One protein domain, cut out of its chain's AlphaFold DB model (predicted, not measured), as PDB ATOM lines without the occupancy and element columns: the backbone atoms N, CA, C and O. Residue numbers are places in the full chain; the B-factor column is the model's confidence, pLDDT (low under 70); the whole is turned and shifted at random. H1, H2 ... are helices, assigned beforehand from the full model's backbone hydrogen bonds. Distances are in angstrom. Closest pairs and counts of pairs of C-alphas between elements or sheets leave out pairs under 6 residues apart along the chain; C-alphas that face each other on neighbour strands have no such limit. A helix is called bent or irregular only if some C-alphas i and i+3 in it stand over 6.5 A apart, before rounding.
ATOM      1  N   ASP A 534     -29.896  12.164 -28.849       93.62
ATOM      2  CA  ASP A 534     -30.645  13.420 -28.795       93.62
ATOM      3  C   ASP A 534     -32.152  13.174 -28.911       93.62
ATOM      4  O   ASP A 534     -32.935  13.773 -28.169       93.62
ATOM      5  N   THR A 535     -32.567  12.212 -29.741       93.75
ATOM      6  CA  THR A 535     -33.967  11.774 -29.823       93.75
ATOM      7  C   THR A 535     -34.470  11.233 -28.483       93.75
ATOM      8  O   THR A 535     -35.562  11.596 -28.040       93.75
ATOM      9  N   LEU A 536     -33.684  10.391 -27.801       93.62
ATOM     10  CA  LEU A 536     -34.037   9.877 -26.473       93.62
ATOM     11  C   LEU A 536     -34.158  10.994 -25.431       93.62
ATOM     12  O   LEU A 536     -35.097  10.986 -24.626       93.62
ATOM     13  N   ARG A 537     -33.227  11.954 -25.445       93.19
ATOM     14  CA  ARG A 537     -33.232  13.094 -24.519       93.19
ATOM     15  C   ARG A 537     -34.463  13.968 -24.746       93.19
ATOM     16  O   ARG A 537     -35.151  14.311 -23.789       93.19
ATOM     17  N   ASP A 538     -34.780  14.262 -26.000       95.44
ATOM     18  CA  ASP A 538     -35.935  15.077 -26.364       95.44
ATOM     19  C   ASP A 538     -37.276  14.392 -26.041       95.44
ATOM     20  O   ASP A 538     -38.183  15.024 -25.493       95.44
ATOM     21  N   LEU A 539     -37.399  13.081 -26.291       95.25
ATOM     22  CA  LEU A 539     -38.564  12.301 -25.856       95.25
ATOM     23  C   LEU A 539     -38.725  12.366 -24.334       95.25
ATOM     24  O   LEU A 539     -39.804  12.687 -23.843       95.25
ATOM     25  N   THR A 540     -37.648  12.123 -23.589       92.81
ATOM     26  CA  THR A 540     -37.667  12.154 -22.118       92.81
ATOM     27  C   THR A 540     -38.082  13.528 -21.594       92.81
ATOM     28  O   THR A 540     -38.964  13.612 -20.743       92.81
ATOM     29  N   ASN A 541     -37.527  14.605 -22.155       94.12
ATOM     30  CA  ASN A 541     -37.899  15.976 -21.804       94.12
ATOM     31  C   ASN A 541     -39.367  16.274 -22.133       94.12
ATOM     32  O   ASN A 541     -40.050  16.924 -21.349       94.12
ATOM     33  N   THR A 542     -39.878  15.760 -23.257       94.12
ATOM     34  CA  THR A 542     -41.295  15.900 -23.631       94.12
ATOM     35  C   THR A 542     -42.211  15.242 -22.597       94.12
ATOM     36  O   THR A 542     -43.223  15.825 -22.206       94.12
ATOM     37  N   PHE A 543     -41.875  14.035 -22.131       93.00
ATOM     38  CA  PHE A 543     -42.658  13.338 -21.106       93.00
ATOM     39  C   PHE A 543     -42.554  14.001 -19.731       93.00
ATOM     40  O   PHE A 543     -43.576  14.122 -19.057       93.00
ATOM     41  N   ALA A 544     -41.366  14.478 -19.352       92.19
ATOM     42  CA  ALA A 544     -41.165  15.239 -18.123       92.19
ATOM     43  C   ALA A 544     -41.988  16.537 -18.131       92.19
ATOM     44  O   ALA A 544     -42.757  16.769 -17.207       92.19
ATOM     45  N   ALA A 545     -41.951  17.310 -19.222       93.56
ATOM     46  CA  ALA A 545     -42.725  18.547 -19.345       93.56
ATOM     47  C   ALA A 545     -44.246  18.315 -19.256       93.56
ATOM     48  O   ALA A 545     -44.960  19.106 -18.647       93.56
ATOM     49  N   ARG A 546     -44.764  17.211 -19.819       91.31
ATOM     50  CA  ARG A 546     -46.182  16.820 -19.663       91.31
ATOM     51  C   ARG A 546     -46.537  16.439 -18.229       91.31
ATOM     52  O   ARG A 546     -47.680  16.579 -17.808       91.31
ATOM     53  N   GLU A 547     -45.592  15.860 -17.504       92.31
ATOM     54  CA  GLU A 547     -45.755  15.525 -16.095       92.31
ATOM     55  C   GLU A 547     -45.702  16.784 -15.218       92.31
ATOM     56  O   GLU A 547     -46.564  16.951 -14.365       92.31
ATOM     57  N   ASP A 548     -44.782  17.711 -15.490       93.19
ATOM     58  CA  ASP A 548     -44.724  19.050 -14.884       93.19
ATOM     59  C   ASP A 548     -46.005  19.847 -15.106       93.19
ATOM     60  O   ASP A 548     -46.557  20.387 -14.154       93.19
ATOM     61  N   GLN A 549     -46.531  19.844 -16.329       92.44
ATOM     62  CA  GLN A 549     -47.791  20.512 -16.639       92.44
ATOM     63  C   GLN A 549     -48.962  19.967 -15.805       92.44
ATOM     64  O   GLN A 549     -49.809  20.737 -15.369       92.44
ATOM     65  N   ARG A 550     -49.022  18.650 -15.572       91.56
ATOM     66  CA  ARG A 550     -50.108  18.047 -14.785       91.56
ATOM     67  C   ARG A 550     -50.011  18.386 -13.309       91.56
ATOM     68  O   ARG A 550     -51.036  18.674 -12.708       91.56
ATOM     69  N   ASP A 551     -48.812  18.389 -12.739       93.31
ATOM     70  CA  ASP A 551     -48.631  18.836 -11.353       93.31
ATOM     71  C   ASP A 551     -49.036  20.294 -11.192       93.31
ATOM     72  O   ASP A 551     -49.772  20.626 -10.266       93.31
ATOM     73  N   HIS A 552     -48.629  21.123 -12.153       95.12
ATOM     74  CA  HIS A 552     -48.981  22.533 -12.202       95.12
ATOM     75  C   HIS A 552     -50.496  22.755 -12.258       95.12
ATOM     76  O   HIS A 552     -51.013  23.667 -11.624       95.12
ATOM     77  N   GLU A 553     -51.254  21.895 -12.947       95.00
ATOM     78  CA  GLU A 553     -52.721  21.957 -12.913       95.00
ATOM     79  C   GLU A 553     -53.285  21.738 -11.501       95.00
ATOM     80  O   GLU A 553     -54.251  22.405 -11.131       95.00
ATOM     81  N   PHE A 554     -52.704  20.841 -10.698       96.69
ATOM     82  CA  PHE A 554     -53.121  20.651  -9.303       96.69
ATOM     83  C   PHE A 554     -52.771  21.858  -8.428       96.69
ATOM     84  O   PHE A 554     -53.594  22.266  -7.603       96.69
ATOM     85  N   ASP A 555     -51.601  22.454  -8.653       97.06
ATOM     86  CA  ASP A 555     -51.177  23.683  -7.985       97.06
ATOM     87  C   ASP A 555     -52.113  24.847  -8.332       97.06
ATOM     88  O   ASP A 555     -52.590  25.543  -7.440       97.06
ATOM     89  N   LEU A 556     -52.499  24.989  -9.603       97.44
ATOM     90  CA  LEU A 556     -53.491  25.972 -10.040       97.44
ATOM     91  C   LEU A 556     -54.858  25.747  -9.389       97.44
ATOM     92  O   LEU A 556     -55.475  26.718  -8.956       97.44
ATOM     93  N   ILE A 557     -55.340  24.499  -9.291       97.69
ATOM     94  CA  ILE A 557     -56.601  24.192  -8.592       97.69
ATOM     95  C   ILE A 557     -56.513  24.653  -7.138       97.69
ATOM     96  O   ILE A 557     -57.402  25.356  -6.664       97.69
ATOM     97  N   TYR A 558     -55.458  24.264  -6.425       98.06
ATOM     98  CA  TYR A 558     -55.290  24.647  -5.027       98.06
ATOM     99  C   TYR A 558     -55.203  26.172  -4.871       98.06
ATOM    100  O   TYR A 558     -55.908  26.750  -4.039       98.06
ATOM    101  N   HIS A 559     -54.424  26.828  -5.731       97.94
ATOM    102  CA  HIS A 559     -54.250  28.270  -5.737       97.94
ATOM    103  C   HIS A 559     -55.570  29.019  -5.944       97.94
ATOM    104  O   HIS A 559     -55.889  29.880  -5.130       97.94
ATOM    105  N   VAL A 560     -56.375  28.683  -6.961       97.75
ATOM    106  CA  VAL A 560     -57.649  29.394  -7.218       97.75
ATOM    107  C   VAL A 560     -58.716  29.104  -6.166       97.75
ATOM    108  O   VAL A 560     -59.611  29.917  -5.955       97.75
ATOM    109  N   LEU A 561     -58.643  27.957  -5.486       97.56
ATOM    110  CA  LEU A 561     -59.531  27.658  -4.362       97.56
ATOM    111  C   LEU A 561     -59.185  28.496  -3.127       97.56
ATOM    112  O   LEU A 561     -60.077  28.837  -2.353       97.56
ATOM    113  N   LYS A 562     -57.910  28.851  -2.951       97.31
ATOM    114  CA  LYS A 562     -57.449  29.723  -1.865       97.31
ATOM    115  C   LYS A 562     -57.544  31.213  -2.214       97.31
ATOM    116  O   LYS A 562     -57.832  32.020  -1.333       97.31
ATOM    117  N   ASN A 563     -57.356  31.553  -3.489       97.12
ATOM    118  CA  ASN A 563     -57.375  32.906  -4.046       97.12
ATOM    119  C   ASN A 563     -58.408  32.989  -5.192       97.12
ATOM    120  O   ASN A 563     -58.041  32.964  -6.369       97.12
ATOM    121  N   PRO A 564     -59.717  33.080  -4.882       96.12
ATOM    122  CA  PRO A 564     -60.776  33.037  -5.895       96.12
ATOM    123  C   PRO A 564     -60.722  34.167  -6.932       96.12
ATOM    124  O   PRO A 564     -61.274  34.015  -8.023       96.12
ATOM    125  N   ASP A 565     -60.051  35.279  -6.620       96.44
ATOM    126  CA  ASP A 565     -59.895  36.427  -7.521       96.44
ATOM    127  C   ASP A 565     -59.091  36.076  -8.787       96.44
ATOM    128  O   ASP A 565     -59.348  36.624  -9.861       96.44
ATOM    129  N   ASP A 566     -58.185  35.096  -8.705       96.94
ATOM    130  CA  ASP A 566     -57.391  34.625  -9.846       96.94
ATOM    131  C   ASP A 566     -58.147  33.623 -10.738       96.94
ATOM    132  O   ASP A 566     -57.693  33.292 -11.839       96.94
ATOM    133  N   PHE A 567     -59.333  33.160 -10.323       96.56
ATOM    134  CA  PHE A 567     -60.080  32.126 -11.041       96.56
ATOM    135  C   PHE A 567     -60.433  32.532 -12.477       96.56
ATOM    136  O   PHE A 567     -60.274  31.735 -13.405       96.56
ATOM    137  N   THR A 568     -60.869  33.779 -12.690       94.31
ATOM    138  CA  THR A 568     -61.189  34.279 -14.036       94.31
ATOM    139  C   THR A 568     -59.954  34.250 -14.934       94.31
ATOM    140  O   THR A 568     -60.030  33.743 -16.052       94.31
ATOM    141  N   LYS A 569     -58.794  34.684 -14.427       94.75
ATOM    142  CA  LYS A 569     -57.529  34.672 -15.173       94.75
ATOM    143  C   LYS A 569     -57.146  33.252 -15.597       94.75
ATOM    144  O   LYS A 569     -56.892  33.014 -16.776       94.75
ATOM    145  N   VAL A 570     -57.183  32.303 -14.660       94.62
ATOM    146  CA  VAL A 570     -56.859  30.887 -14.916       94.62
ATOM    147  C   VAL A 570     -57.831  30.259 -15.912       94.62
ATOM    148  O   VAL A 570     -57.429  29.539 -16.825       94.62
ATOM    149  N   SER A 571     -59.120  30.573 -15.807       91.69
ATOM    150  CA  SER A 571     -60.141  30.027 -16.705       91.69
ATOM    151  C   SER A 571     -60.034  30.473 -18.164       91.69
ATOM    152  O   SER A 571     -60.541  29.800 -19.068       91.69
ATOM    153  N   GLU A 572     -59.387  31.614 -18.390       90.12
ATOM    154  CA  GLU A 572     -59.087  32.157 -19.711       90.12
ATOM    155  C   GLU A 572     -57.751  31.625 -20.256       90.12
ATOM    156  O   GLU A 572     -57.371  31.953 -21.380       90.12
ATOM    157  N   GLY A 573     -57.072  30.757 -19.496       90.06
ATOM    158  CA  GLY A 573     -55.762  30.195 -19.823       90.06
ATOM    159  C   GLY A 573     -54.591  31.102 -19.441       90.06
ATOM    160  O   GLY A 573     -53.492  30.912 -19.958       90.06
ATOM    161  N   GLY A 574     -54.823  32.108 -18.596       93.06
ATOM    162  CA  GLY A 574     -53.775  32.945 -18.024       93.06
ATOM    163  C   GLY A 574     -53.123  32.310 -16.794       93.06
ATOM    164  O   GLY A 574     -53.694  31.440 -16.146       93.06
ATOM    165  N   GLU A 575     -51.935  32.797 -16.455       94.56
ATOM    166  CA  GLU A 575     -51.127  32.313 -15.332       94.56
ATOM    167  C   GLU A 575     -51.118  33.363 -14.204       94.56
ATOM    168  O   GLU A 575     -50.885  34.544 -14.503       94.56
ATOM    169  N   PRO A 576     -51.382  33.013 -12.932       95.44
ATOM    170  CA  PRO A 576     -51.188  33.914 -11.790       95.44
ATOM    171  C   PRO A 576     -49.739  34.425 -11.696       95.44
ATOM    172  O   PRO A 576     -48.829  33.842 -12.277       95.44
ATOM    173  N   GLU A 577     -49.511  35.550 -11.011       93.19
ATOM    174  CA  GLU A 577     -48.136  36.072 -10.845       93.19
ATOM    175  C   GLU A 577     -47.285  35.166  -9.949       93.19
ATOM    176  O   GLU A 577     -46.104  34.950 -10.221       93.19
ATOM    177  N   GLU A 578     -47.903  34.613  -8.909       94.69
ATOM    178  CA  GLU A 578     -47.304  33.655  -7.992       94.69
ATOM    179  C   GLU A 578     -48.314  32.535  -7.749       94.69
ATOM    180  O   GLU A 578     -49.405  32.775  -7.234       94.69
ATOM    181  N   VAL A 579     -47.966  31.311  -8.149       96.38
ATOM    182  CA  VAL A 579     -48.815  30.138  -7.927       96.38
ATOM    183  C   VAL A 579     -48.441  29.506  -6.597       96.38
ATOM    184  O   VAL A 579     -47.303  29.094  -6.378       96.38
ATOM    185  N   GLU A 580     -49.425  29.420  -5.710       95.56
ATOM    186  CA  GLU A 580     -49.288  28.680  -4.460       95.56
ATOM    187  C   GLU A 580     -49.613  27.211  -4.729       95.56
ATOM    188  O   GLU A 580     -50.764  26.877  -5.000       95.56
ATOM    189  N   GLY A 581     -48.597  26.349  -4.673       94.75
ATOM    190  CA  GLY A 581     -48.755  24.918  -4.922       94.75
ATOM    191  C   GLY A 581     -49.363  24.141  -3.758       94.75
ATOM    192  O   GLY A 581     -49.483  24.640  -2.633       94.75
ATOM    193  N   LEU A 582     -49.728  22.888  -4.029       95.00
ATOM    194  CA  LEU A 582     -50.183  21.967  -2.993       95.00
ATOM    195  C   LEU A 582     -49.097  21.799  -1.909       95.00
ATOM    196  O   LEU A 582     -47.923  21.585  -2.218       95.00
ATOM    197  N   PRO A 583     -49.457  21.876  -0.615       95.62
ATOM    198  CA  PRO A 583     -48.471  21.798   0.455       95.62
ATOM    199  C   PRO A 583     -47.969  20.359   0.635       95.62
ATOM    200  O   PRO A 583     -48.731  19.478   1.027       95.62
ATOM    201  N   HIS A 584     -46.672  20.133   0.414       95.81
ATOM    202  CA  HIS A 584     -46.015  18.843   0.636       95.81
ATOM    203  C   HIS A 584     -45.332  18.754   2.007       95.81
ATOM    204  O   HIS A 584     -44.757  19.720   2.512       95.81
ATOM    205  N   SER A 585     -45.325  17.552   2.582       95.06
ATOM    206  CA  SER A 585     -44.498  17.218   3.743       95.06
ATOM    207  C   SER A 585     -43.018  17.083   3.357       95.06
ATOM    208  O   SER A 585     -42.703  16.668   2.238       95.06
ATOM    209  N   PRO A 586     -42.083  17.374   4.280       95.31
ATOM    210  CA  PRO A 586     -40.660  17.208   4.018       95.31
ATOM    211  C   PRO A 586     -40.298  15.738   3.764       95.31
ATOM    212  O   PRO A 586     -40.790  14.826   4.431       95.31
ATOM    213  N   LEU A 587     -39.378  15.527   2.823       95.06
ATOM    214  CA  LEU A 587     -38.889  14.210   2.423       95.06
ATOM    215  C   LEU A 587     -38.123  13.510   3.560       95.06
ATOM    216  O   LEU A 587     -37.124  14.032   4.059       95.06
ATOM    217  N   ASN A 588     -38.505  12.277   3.904       95.31
ATOM    218  CA  ASN A 588     -37.718  11.426   4.798       95.31
ATOM    219  C   ASN A 588     -36.710  10.589   3.994       95.31
ATOM    220  O   ASN A 588     -36.987   9.482   3.520       95.31
ATOM    221  N   ILE A 589     -35.510  11.148   3.860       94.44
ATOM    222  CA  ILE A 589     -34.393  10.577   3.101       94.44
ATOM    223  C   ILE A 589     -33.902   9.241   3.684       94.44
ATOM    224  O   ILE A 589     -33.520   8.340   2.932       94.44
ATOM    225  N   GLU A 590     -33.908   9.083   5.010       93.19
ATOM    226  CA  GLU A 590     -33.393   7.875   5.663       93.19
ATOM    227  C   GLU A 590     -34.206   6.637   5.293       93.19
ATOM    228  O   GLU A 590     -33.636   5.582   5.025       93.19
ATOM    229  N   GLU A 591     -35.531   6.763   5.232       93.31
ATOM    230  CA  GLU A 591     -36.410   5.659   4.840       93.31
ATOM    231  C   GLU A 591     -36.168   5.230   3.388       93.31
ATOM    232  O   GLU A 591     -36.119   4.034   3.096       93.31
ATOM    233  N   ILE A 592     -35.923   6.185   2.484       93.19
ATOM    234  CA  ILE A 592     -35.590   5.884   1.085       93.19
ATOM    235  C   ILE A 592     -34.248   5.146   1.005       93.19
ATOM    236  O   ILE A 592     -34.148   4.114   0.340       93.19
ATOM    237  N   LYS A 593     -33.227   5.618   1.735       91.19
ATOM    238  CA  LYS A 593     -31.925   4.934   1.828       91.19
ATOM    239  C   LYS A 593     -32.075   3.518   2.403       91.19
ATOM    240  O   LYS A 593     -31.477   2.584   1.868       91.19
ATOM    241  N   LYS A 594     -32.889   3.323   3.449       91.44
ATOM    242  CA  LYS A 594     -33.177   2.000   4.038       91.44
ATOM    243  C   LYS A 594     -33.850   1.058   3.045       91.44
ATOM    244  O   LYS A 594     -33.468  -0.109   2.988       91.44
ATOM    245  N   LEU A 595     -34.822   1.528   2.259       90.81
ATOM    246  CA  LEU A 595     -35.441   0.703   1.220       90.81
ATOM    247  C   LEU A 595     -34.379   0.245   0.216       90.81
ATOM    248  O   LEU A 595     -34.187  -0.959   0.052       90.81
ATOM    249  N   LEU A 596     -33.655   1.197  -0.382       88.69
ATOM    250  CA  LEU A 596     -32.674   0.938  -1.439       88.69
ATOM    251  C   LEU A 596     -31.527   0.022  -0.982       88.69
ATOM    252  O   LEU A 596     -31.079  -0.824  -1.751       88.69
ATOM    253  N   THR A 597     -31.074   0.145   0.268       86.75
ATOM    254  CA  THR A 597     -30.006  -0.706   0.826       86.75
ATOM    255  C   THR A 597     -30.483  -2.114   1.184       86.75
ATOM    256  O   THR A 597     -29.760  -3.086   0.960       86.75
ATOM    257  N   ASN A 598     -31.700  -2.255   1.718       83.19
ATOM    258  CA  ASN A 598     -32.234  -3.556   2.134       83.19
ATOM    259  C   ASN A 598     -32.726  -4.398   0.950       83.19
ATOM    260  O   ASN A 598     -32.720  -5.631   1.002       83.19
ATOM    261  N   SER A 599     -33.145  -3.754  -0.135       75.81
ATOM    262  CA  SER A 599     -33.569  -4.437  -1.346       75.81
ATOM    263  C   SER A 599     -32.372  -4.722  -2.254       75.81
ATOM    264  O   SER A 599     -31.897  -3.849  -2.968       75.81
ATOM    265  N   ARG A 600     -31.919  -5.976  -2.321       65.44
ATOM    266  CA  ARG A 600     -30.897  -6.406  -3.302       65.44
ATOM    267  C   ARG A 600     -31.411  -6.453  -4.755       65.44
ATOM    268  O   ARG A 600     -30.833  -7.154  -5.579       65.44
ATOM    269  N   ARG A 601     -32.530  -5.788  -5.067       65.88
ATOM    270  CA  ARG A 601     -33.150  -5.822  -6.397       65.88
ATOM    271  C   ARG A 601     -32.473  -4.772  -7.278       65.88
ATOM    272  O   ARG A 601     -32.521  -3.589  -6.966       65.88
ATOM    273  N   SER A 602     -31.880  -5.201  -8.389       64.38
ATOM    274  CA  SER A 602     -31.289  -4.326  -9.417       64.38
ATOM    275  C   SER A 602     -32.332  -3.600 -10.282       64.38
ATOM    276  O   SER A 602     -31.975  -2.966 -11.266       64.38
ATOM    277  N   GLU A 603     -33.616  -3.723  -9.944       74.94
ATOM    278  CA  GLU A 603     -34.757  -3.364 -10.796       74.94
ATOM    279  C   GLU A 603     -35.490  -2.099 -10.317       74.94
ATOM    280  O   GLU A 603     -36.550  -1.761 -10.839       74.94
ATOM    281  N   TRP A 604     -34.959  -1.391  -9.314       85.25
ATOM    282  CA  TRP A 604     -35.583  -0.157  -8.839       85.25
ATOM    283  C   TRP A 604     -35.406   0.979  -9.830       85.25
ATOM    284  O   TRP A 604     -34.309   1.506 -10.014       85.25
ATOM    285  N   THR A 605     -36.521   1.412 -10.397       88.12
ATOM    286  CA  THR A 605     -36.624   2.720 -11.031       88.12
ATOM    287  C   THR A 605     -36.971   3.775  -9.968       88.12
ATOM    288  O   THR A 605     -37.615   3.452  -8.961       88.12
ATOM    289  N   PRO A 606     -36.579   5.049 -10.152       91.25
ATOM    290  CA  PRO A 606     -36.981   6.123  -9.246       91.25
ATOM    291  C   PRO A 606     -38.498   6.199  -9.043       91.25
ATOM    292  O   PRO A 606     -38.964   6.400  -7.922       91.25
ATOM    293  N   ARG A 607     -39.277   5.980 -10.110       92.12
ATOM    294  CA  ARG A 607     -40.741   5.987 -10.052       92.12
ATOM    295  C   ARG A 607     -41.310   4.801  -9.293       92.12
ATOM    296  O   ARG A 607     -42.273   4.984  -8.556       92.12
ATOM    297  N   ALA A 608     -40.732   3.606  -9.429       91.25
ATOM    298  CA  ALA A 608     -41.145   2.446  -8.642       91.25
ATOM    299  C   ALA A 608     -40.990   2.711  -7.139       91.25
ATOM    300  O   ALA A 608     -41.893   2.409  -6.359       91.25
ATOM    301  N   VAL A 609     -39.877   3.331  -6.740       92.56
ATOM    302  CA  VAL A 609     -39.635   3.708  -5.341       92.56
ATOM    303  C   VAL A 609     -40.658   4.739  -4.865       92.56
ATOM    304  O   VAL A 609     -41.282   4.537  -3.822       92.56
ATOM    305  N   ALA A 610     -40.886   5.800  -5.643       94.75
ATOM    306  CA  ALA A 610     -41.886   6.816  -5.320       94.75
ATOM    307  C   ALA A 610     -43.300   6.216  -5.198       94.75
ATOM    308  O   ALA A 610     -43.998   6.470  -4.219       94.75
ATOM    309  N   ARG A 611     -43.692   5.320  -6.113       93.44
ATOM    310  CA  ARG A 611     -44.967   4.585  -6.055       93.44
ATOM    311  C   ARG A 611     -45.126   3.785  -4.763       93.44
ATOM    312  O   ARG A 611     -46.175   3.888  -4.134       93.44
ATOM    313  N   VAL A 612     -44.098   3.055  -4.321       93.69
ATOM    314  CA  VAL A 612     -44.140   2.320  -3.043       93.69
ATOM    315  C   VAL A 612     -44.371   3.279  -1.872       93.69
ATOM    316  O   VAL A 612     -45.291   3.064  -1.084       93.69
ATOM    317  N   PHE A 613     -43.598   4.364  -1.780       95.50
ATOM    318  CA  PHE A 613     -43.729   5.336  -0.688       95.50
ATOM    319  C   PHE A 613     -45.081   6.055  -0.658       95.50
ATOM    320  O   PHE A 613     -45.562   6.374   0.430       95.50
ATOM    321  N   HIS A 614     -45.716   6.234  -1.816       94.81
ATOM    322  CA  HIS A 614     -47.063   6.794  -1.945       94.81
ATOM    323  C   HIS A 614     -48.190   5.750  -1.899       94.81
ATOM    324  O   HIS A 614     -49.362   6.100  -2.001       94.81
ATOM    325  N   GLY A 615     -47.869   4.460  -1.778       93.62
ATOM    326  CA  GLY A 615     -48.878   3.403  -1.732       93.62
ATOM    327  C   GLY A 615     -49.638   3.202  -3.049       93.62
ATOM    328  O   GLY A 615     -50.817   2.848  -3.042       93.62
ATOM    329  N   VAL A 616     -48.978   3.439  -4.184       91.75
ATOM    330  CA  VAL A 616     -49.531   3.256  -5.531       91.75
ATOM    331  C   VAL A 616     -48.933   2.006  -6.168       91.75
ATOM    332  O   VAL A 616     -47.728   1.776  -6.115       91.75
ATOM    333  N   SER A 617     -49.776   1.185  -6.796       90.44
ATOM    334  CA  SER A 617     -49.316  -0.024  -7.487       90.44
ATOM    335  C   SER A 617     -48.480   0.323  -8.721       90.44
ATOM    336  O   SER A 617     -48.805   1.235  -9.482       90.44
ATOM    337  N   SER A 618     -47.437  -0.463  -8.961       86.81
ATOM    338  CA  SER A 618     -46.643  -0.460 -10.191       86.81
ATOM    339  C   SER A 618     -46.897  -1.758 -10.979       86.81
ATOM    340  O   SER A 618     -47.223  -2.780 -10.372       86.81
ATOM    341  N   PRO A 619     -46.745  -1.756 -12.318       87.56
ATOM    342  CA  PRO A 619     -46.713  -2.975 -13.127       87.56
ATOM    343  C   PRO A 619     -45.725  -4.054 -12.653       87.56
ATOM    344  O   PRO A 619     -46.033  -5.237 -12.780       87.56
ATOM    345  N   LEU A 620     -44.562  -3.666 -12.108       86.62
ATOM    346  CA  LEU A 620     -43.570  -4.598 -11.547       86.62
ATOM    347  C   LEU A 620     -43.745  -4.834 -10.044       86.62
ATOM    348  O   LEU A 620     -43.429  -5.915  -9.554       86.62
ATOM    349  N   PHE A 621     -44.246  -3.838  -9.315       87.50
ATOM    350  CA  PHE A 621     -44.411  -3.881  -7.863       87.50
ATOM    351  C   PHE A 621     -45.894  -3.718  -7.523       87.50
ATOM    352  O   PHE A 621     -46.379  -2.609  -7.275       87.50
ATOM    353  N   SER A 622     -46.637  -4.828  -7.569       89.75
ATOM    354  CA  SER A 622     -48.087  -4.808  -7.366       89.75
ATOM    355  C   SER A 622     -48.462  -4.497  -5.915       89.75
ATOM    356  O   SER A 622     -47.726  -4.829  -4.979       89.75
ATOM    357  N   SER A 623     -49.645  -3.911  -5.704       90.62
ATOM    358  CA  SER A 623     -50.198  -3.714  -4.357       90.62
ATOM    359  C   SER A 623     -50.342  -5.034  -3.585       90.62
ATOM    360  O   SER A 623     -50.115  -5.057  -2.378       90.62
ATOM    361  N   GLU A 624     -50.646  -6.149  -4.257       91.56
ATOM    362  CA  GLU A 624     -50.753  -7.474  -3.628       91.56
ATOM    363  C   GLU A 624     -49.443  -7.915  -2.953       91.56
ATOM    364  O   GLU A 624     -49.470  -8.492  -1.862       91.56
ATOM    365  N   GLU A 625     -48.298  -7.627  -3.579       88.62
ATOM    366  CA  GLU A 625     -46.977  -7.952  -3.034       88.62
ATOM    367  C   GLU A 625     -46.515  -6.893  -2.020       88.62
ATOM    368  O   GLU A 625     -45.998  -7.238  -0.953       88.62
ATOM    369  N   TRP A 626     -46.723  -5.607  -2.321       89.62
ATOM    370  CA  TRP A 626     -46.066  -4.508  -1.607       89.62
ATOM    371  C   TRP A 626     -46.895  -3.829  -0.527       89.62
ATOM    372  O   TRP A 626     -46.300  -3.223   0.359       89.62
ATOM    373  N   SER A 627     -48.220  -3.981  -0.502       92.50
ATOM    374  CA  SER A 627     -49.083  -3.348   0.516       92.50
ATOM    375  C   SER A 627     -48.741  -3.722   1.962       92.50
ATOM    376  O   SER A 627     -49.110  -3.015   2.896       92.50
ATOM    377  N   ARG A 628     -48.027  -4.836   2.165       92.69
ATOM    378  CA  ARG A 628     -47.567  -5.314   3.482       92.69
ATOM    379  C   ARG A 628     -46.174  -4.809   3.864       92.69
ATOM    380  O   ARG A 628     -45.721  -5.063   4.978       92.69
ATOM    381  N   SER A 629     -45.479  -4.154   2.940       91.38
ATOM    382  CA  SER A 629     -44.163  -3.571   3.167       91.38
ATOM    383  C   SER A 629     -44.257  -2.409   4.163       91.38
ATOM    384  O   SER A 629     -45.192  -1.616   4.069       91.38
ATOM    385  N   PRO A 630     -43.282  -2.228   5.078       94.19
ATOM    386  CA  PRO A 630     -43.271  -1.086   5.997       94.19
ATOM    387  C   PRO A 630     -43.094   0.267   5.287       94.19
ATOM    388  O   PRO A 630     -43.320   1.312   5.896       94.19
ATOM    389  N   TYR A 631     -42.680   0.242   4.017       94.25
ATOM    390  CA  TYR A 631     -42.480   1.426   3.182       94.25
ATOM    391  C   TYR A 631     -43.743   1.826   2.405       94.25
ATOM    392  O   TYR A 631     -43.795   2.932   1.872       94.25
ATOM    393  N   TRP A 632     -44.753   0.952   2.334       94.88
ATOM    394  CA  TRP A 632     -45.973   1.214   1.574       94.88
ATOM    395  C   TRP A 632     -46.772   2.364   2.184       94.88
ATOM    396  O   TRP A 632     -47.112   2.315   3.367       94.88
ATOM    397  N   ASN A 633     -47.086   3.383   1.377       94.88
ATOM    398  CA  ASN A 633     -47.841   4.567   1.807       94.88
ATOM    399  C   ASN A 633     -47.192   5.320   2.992       94.88
ATOM    400  O   ASN A 633     -47.875   5.961   3.788       94.88
ATOM    401  N   LYS A 634     -45.869   5.191   3.168       95.50
ATOM    402  CA  LYS A 634     -45.146   5.738   4.324       95.50
ATOM    403  C   LYS A 634     -44.863   7.240   4.208       95.50
ATOM    404  O   LYS A 634     -44.646   7.881   5.233       95.50
ATOM    405  N   GLN A 635     -44.838   7.776   2.987       95.44
ATOM    406  CA  GLN A 635     -44.584   9.189   2.682       95.44
ATOM    407  C   GLN A 635     -45.595   9.710   1.645       95.44
ATOM    408  O   GLN A 635     -45.203  10.359   0.683       95.44
ATOM    409  N   SER A 636     -46.889   9.408   1.818       94.00
ATOM    410  CA  SER A 636     -47.959   9.789   0.873       94.00
ATOM    411  C   SER A 636     -48.094  11.290   0.639       94.00
ATOM    412  O   SER A 636     -48.586  11.705  -0.406       94.00
ATOM    413  N   ASP A 637     -47.657  12.080   1.619       94.81
ATOM    414  CA  ASP A 637     -47.819  13.531   1.628       94.81
ATOM    415  C   ASP A 637     -46.532  14.251   1.192       94.81
ATOM    416  O   ASP A 637     -46.507  15.476   1.103       94.81
ATOM    417  N   ALA A 638     -45.441  13.516   0.950       95.94
ATOM    418  CA  ALA A 638     -44.216  14.083   0.394       95.94
ATOM    419  C   ALA A 638     -44.364  14.313  -1.119       95.94
ATOM    420  O   ALA A 638     -45.257  13.768  -1.764       95.94
ATOM    421  N   SER A 639     -43.486  15.124  -1.707       95.50
ATOM    422  CA  SER A 639     -43.455  15.304  -3.162       95.50
ATOM    423  C   SER A 639     -42.980  14.021  -3.854       95.50
ATOM    424  O   SER A 639     -41.870  13.531  -3.613       95.50
ATOM    425  N   PHE A 640     -43.810  13.497  -4.760       95.69
ATOM    426  CA  PHE A 640     -43.482  12.322  -5.572       95.69
ATOM    427  C   PHE A 640     -42.217  12.566  -6.407       95.69
ATOM    428  O   PHE A 640     -41.332  11.707  -6.490       95.69
ATOM    429  N   LYS A 641     -42.096  13.772  -6.978       94.00
ATOM    430  CA  LYS A 641     -40.923  14.208  -7.742       94.00
ATOM    431  C   LYS A 641     -39.675  14.309  -6.883       94.00
ATOM    432  O   LYS A 641     -38.614  13.896  -7.346       94.00
ATOM    433  N   ASP A 642     -39.779  14.780  -5.646       95.25
ATOM    434  CA  ASP A 642     -38.616  14.877  -4.759       95.25
ATOM    435  C   ASP A 642     -38.070  13.490  -4.406       95.25
ATOM    436  O   ASP A 642     -36.851  13.284  -4.441       95.25
ATOM    437  N   ILE A 643     -38.952  12.507  -4.165       95.56
ATOM    438  CA  ILE A 643     -38.549  11.102  -3.996       95.56
ATOM    439  C   ILE A 643     -37.833  10.609  -5.258       95.56
ATOM    440  O   ILE A 643     -36.723  10.080  -5.168       95.56
ATOM    441  N   MET A 644     -38.425  10.815  -6.441       94.00
ATOM    442  CA  MET A 644     -37.822  10.393  -7.710       94.00
ATOM    443  C   MET A 644     -36.446  11.028  -7.944       94.00
ATOM    444  O   MET A 644     -35.484  10.325  -8.254       94.00
ATOM    445  N   GLN A 645     -36.323  12.345  -7.785       92.62
ATOM    446  CA  GLN A 645     -35.065  13.064  -7.981       92.62
ATOM    447  C   GLN A 645     -33.989  12.582  -7.007       92.62
ATOM    448  O   GLN A 645     -32.826  12.423  -7.389       92.62
ATOM    449  N   PHE A 646     -34.363  12.327  -5.753       92.88
ATOM    450  CA  PHE A 646     -33.451  11.782  -4.760       92.88
ATOM    451  C   PHE A 646     -32.983  10.366  -5.133       92.88
ATOM    452  O   PHE A 646     -31.778  10.097  -5.147       92.88
ATOM    453  N   CYS A 647     -33.903   9.483  -5.529       90.31
ATOM    454  CA  CYS A 647     -33.574   8.139  -6.006       90.31
ATOM    455  C   CYS A 647     -32.680   8.161  -7.252       90.31
ATOM    456  O   CYS A 647     -31.714   7.403  -7.319       90.31
ATOM    457  N   GLN A 648     -32.943   9.055  -8.208       87.88
ATOM    458  CA  GLN A 648     -32.123   9.218  -9.410       87.88
ATOM    459  C   GLN A 648     -30.683   9.628  -9.058       87.88
ATOM    460  O   GLN A 648     -29.733   9.068  -9.603       87.88
ATOM    461  N   LYS A 649     -30.505  10.564  -8.112       87.38
ATOM    462  CA  LYS A 649     -29.176  10.989  -7.631       87.38
ATOM    463  C   LYS A 649     -28.390   9.830  -7.013       87.38
ATOM    464  O   LYS A 649     -27.182   9.749  -7.223       87.38
ATOM    465  N   ILE A 650     -29.065   8.940  -6.281       82.56
ATOM    466  CA  ILE A 650     -28.452   7.739  -5.699       82.56
ATOM    467  C   ILE A 650     -28.098   6.715  -6.783       82.56
ATOM    468  O   ILE A 650     -26.972   6.221  -6.815       82.56
ATOM    469  N   ALA A 651     -29.034   6.407  -7.684       72.44
ATOM    470  CA  ALA A 651     -28.845   5.400  -8.727       72.44
ATOM    471  C   ALA A 651     -27.708   5.768  -9.697       72.44
ATOM    472  O   ALA A 651     -26.921   4.908 -10.084       72.44
ATOM    473  N   CYS A 652     -27.574   7.054 -10.044       61.28
ATOM    474  CA  CYS A 652     -26.486   7.549 -10.890       61.28
ATOM    475  C   CYS A 652     -25.131   7.662 -10.173       61.28
ATOM    476  O   CYS A 652     -24.125   7.906 -10.838       61.28
ATOM    477  N   ASN A 653     -25.073   7.522  -8.844       58.44
ATOM    478  CA  ASN A 653     -23.828   7.643  -8.085       58.44
ATOM    479  C   ASN A 653     -23.811   6.702  -6.859       58.44
ATOM    480  O   ASN A 653     -23.912   7.164  -5.717       58.44
ATOM    481  N   PRO A 654     -23.666   5.376  -7.068       56.53
ATOM    482  CA  PRO A 654     -23.772   4.378  -5.998       56.53
ATOM    483  C   PRO A 654     -22.729   4.561  -4.888       56.53
ATOM    484  O   PRO A 654     -22.980   4.227  -3.733       56.53
ATOM    485  N   THR A 655     -21.567   5.133  -5.222       49.50
ATOM    486  CA  THR A 655     -20.465   5.421  -4.291       49.50
ATOM    487  C   THR A 655     -20.812   6.477  -3.237       49.50
ATOM    488  O   THR A 655     -20.219   6.475  -2.161       49.50
ATOM    489  N   ARG A 656     -21.827   7.325  -3.470       46.81
ATOM    490  CA  ARG A 656     -22.316   8.284  -2.461       46.81
ATOM    491  C   ARG A 656     -23.196   7.660  -1.382       46.81
ATOM    492  O   ARG A 656     -23.385   8.272  -0.336       46.81
ATOM    493  N   ILE A 657     -23.707   6.443  -1.591       51.81
ATOM    494  CA  ILE A 657     -24.444   5.727  -0.538       51.81
ATOM    495  C   ILE A 657     -23.508   5.444   0.643       51.81
ATOM    496  O   ILE A 657     -23.953   5.472   1.780       51.81
ATOM    497  N   THR A 658     -22.214   5.226   0.392       48.56
ATOM    498  CA  THR A 658     -21.224   4.908   1.429       48.56
ATOM    499  C   THR A 658     -20.560   6.124   2.077       48.56
ATOM    500  O   THR A 658     -20.132   6.010   3.220       48.56
ATOM    501  N   GLU A 659     -20.473   7.270   1.394       44.28
ATOM    502  CA  GLU A 659     -19.792   8.469   1.924       44.28
ATOM    503  C   GLU A 659     -20.649   9.249   2.935       44.28
ATOM    504  O   GLU A 659     -20.117   9.721   3.933       44.28
ATOM    505  N   ASP A 660     -21.974   9.291   2.754       40.69
ATOM    506  CA  ASP A 660     -22.912   9.941   3.692       40.69
ATOM    507  C   ASP A 660     -23.441   8.979   4.784       40.69
ATOM    508  O   ASP A 660     -24.480   9.238   5.398       40.69
ATOM    509  N   MET A 661     -22.802   7.816   4.966       41.81
ATOM    510  CA  MET A 661     -23.145   6.809   5.989       41.81
ATOM    511  C   MET A 661     -22.117   6.723   7.129       41.81
ATOM    512  O   MET A 661     -22.216   5.812   7.954       41.81
TER     513      MET A 661
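This is residues 534 to 661 of the 662 residues of an uncharacterized protein of Tritrichomonas foetus (UniProt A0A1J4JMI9). One long helix, H1, ends in a small hook made with H2, and a long stretch without a named helix leads from the hook to a loose cluster of short helices. In that cluster H4 packs on H6, with H3 near both, while H5 and H7 sit at its borders; the first part of H1, residues 534 to 546, sticks out. The printed part has 128 residues, with seven named helices in the order H1 to H7 and no named strand, and its class is all helix. It is loose, with a radius of gyration of the C-alphas of 17.6 A and spans of 52 by 38 by 31 A.

H1, residues 534 to 562, touches H2, residues 564 to 571, with its residues 556 to 560 alone; the closest C-alphas, those of Val 560 and Phe 567, are 5.3 A apart. They form a helical hairpin and run opposite ways at 36 degrees, only just a steep tilt. H1 is apart from H3, residues 589 to 598; H4, residues 606 to 613; H5, residues 623 to 626; H6, residues 640 to 651; and H7, residues 656 to 659. H3 is close to H4 but not clearly touching, about perpendicular at 77 degrees, with the closest C-alphas, Ile 592 and Val 609, 7.9 A apart. H4 and H6 touch, opposite ways at a steep tilt of 55 degrees; their closest C-alphas, Pro 606 and Met 644, are 4.6 A apart. H5 is close to H4 but not clearly touching: the closest C-alphas, Val 612 and Trp 626, are 7.2 A apart. H7 is likewise close to H6 but not clearly touching, at 6.8 A between the closest C-alphas, Ile 650 and Ile 657. Every O i to N i+4 pair is within hydrogen-bond range in H1, H3, H4 and H6, and 2 of 4 are in H2; H5 and H7 are too short for such a pair.

H1 begins at C-alpha 534, (-30.645, 13.420, -28.795), and is 41.3 A long. H2 is irregular, only just: C-alphas 565 and 568 are 7.0 A apart. H3 is 14.3 A long and H4 10.9 A. H6 is 16.5 A long, from C-alpha 640 at (-43.482, 12.322, -5.572). H7 ends at C-alpha 659, (-19.792, 8.469, 1.924).

The two C-alphas farthest apart, those of Thr 568 and Thr 658, are 52.0 A apart. The printed part has no cut. The links from H2 to H3 and from H5 to H6 are long, with 17 and 13 residues. The mean pLDDT of the printed part is 88.7; residues 600 to 602 and 652 to 661 are under 70.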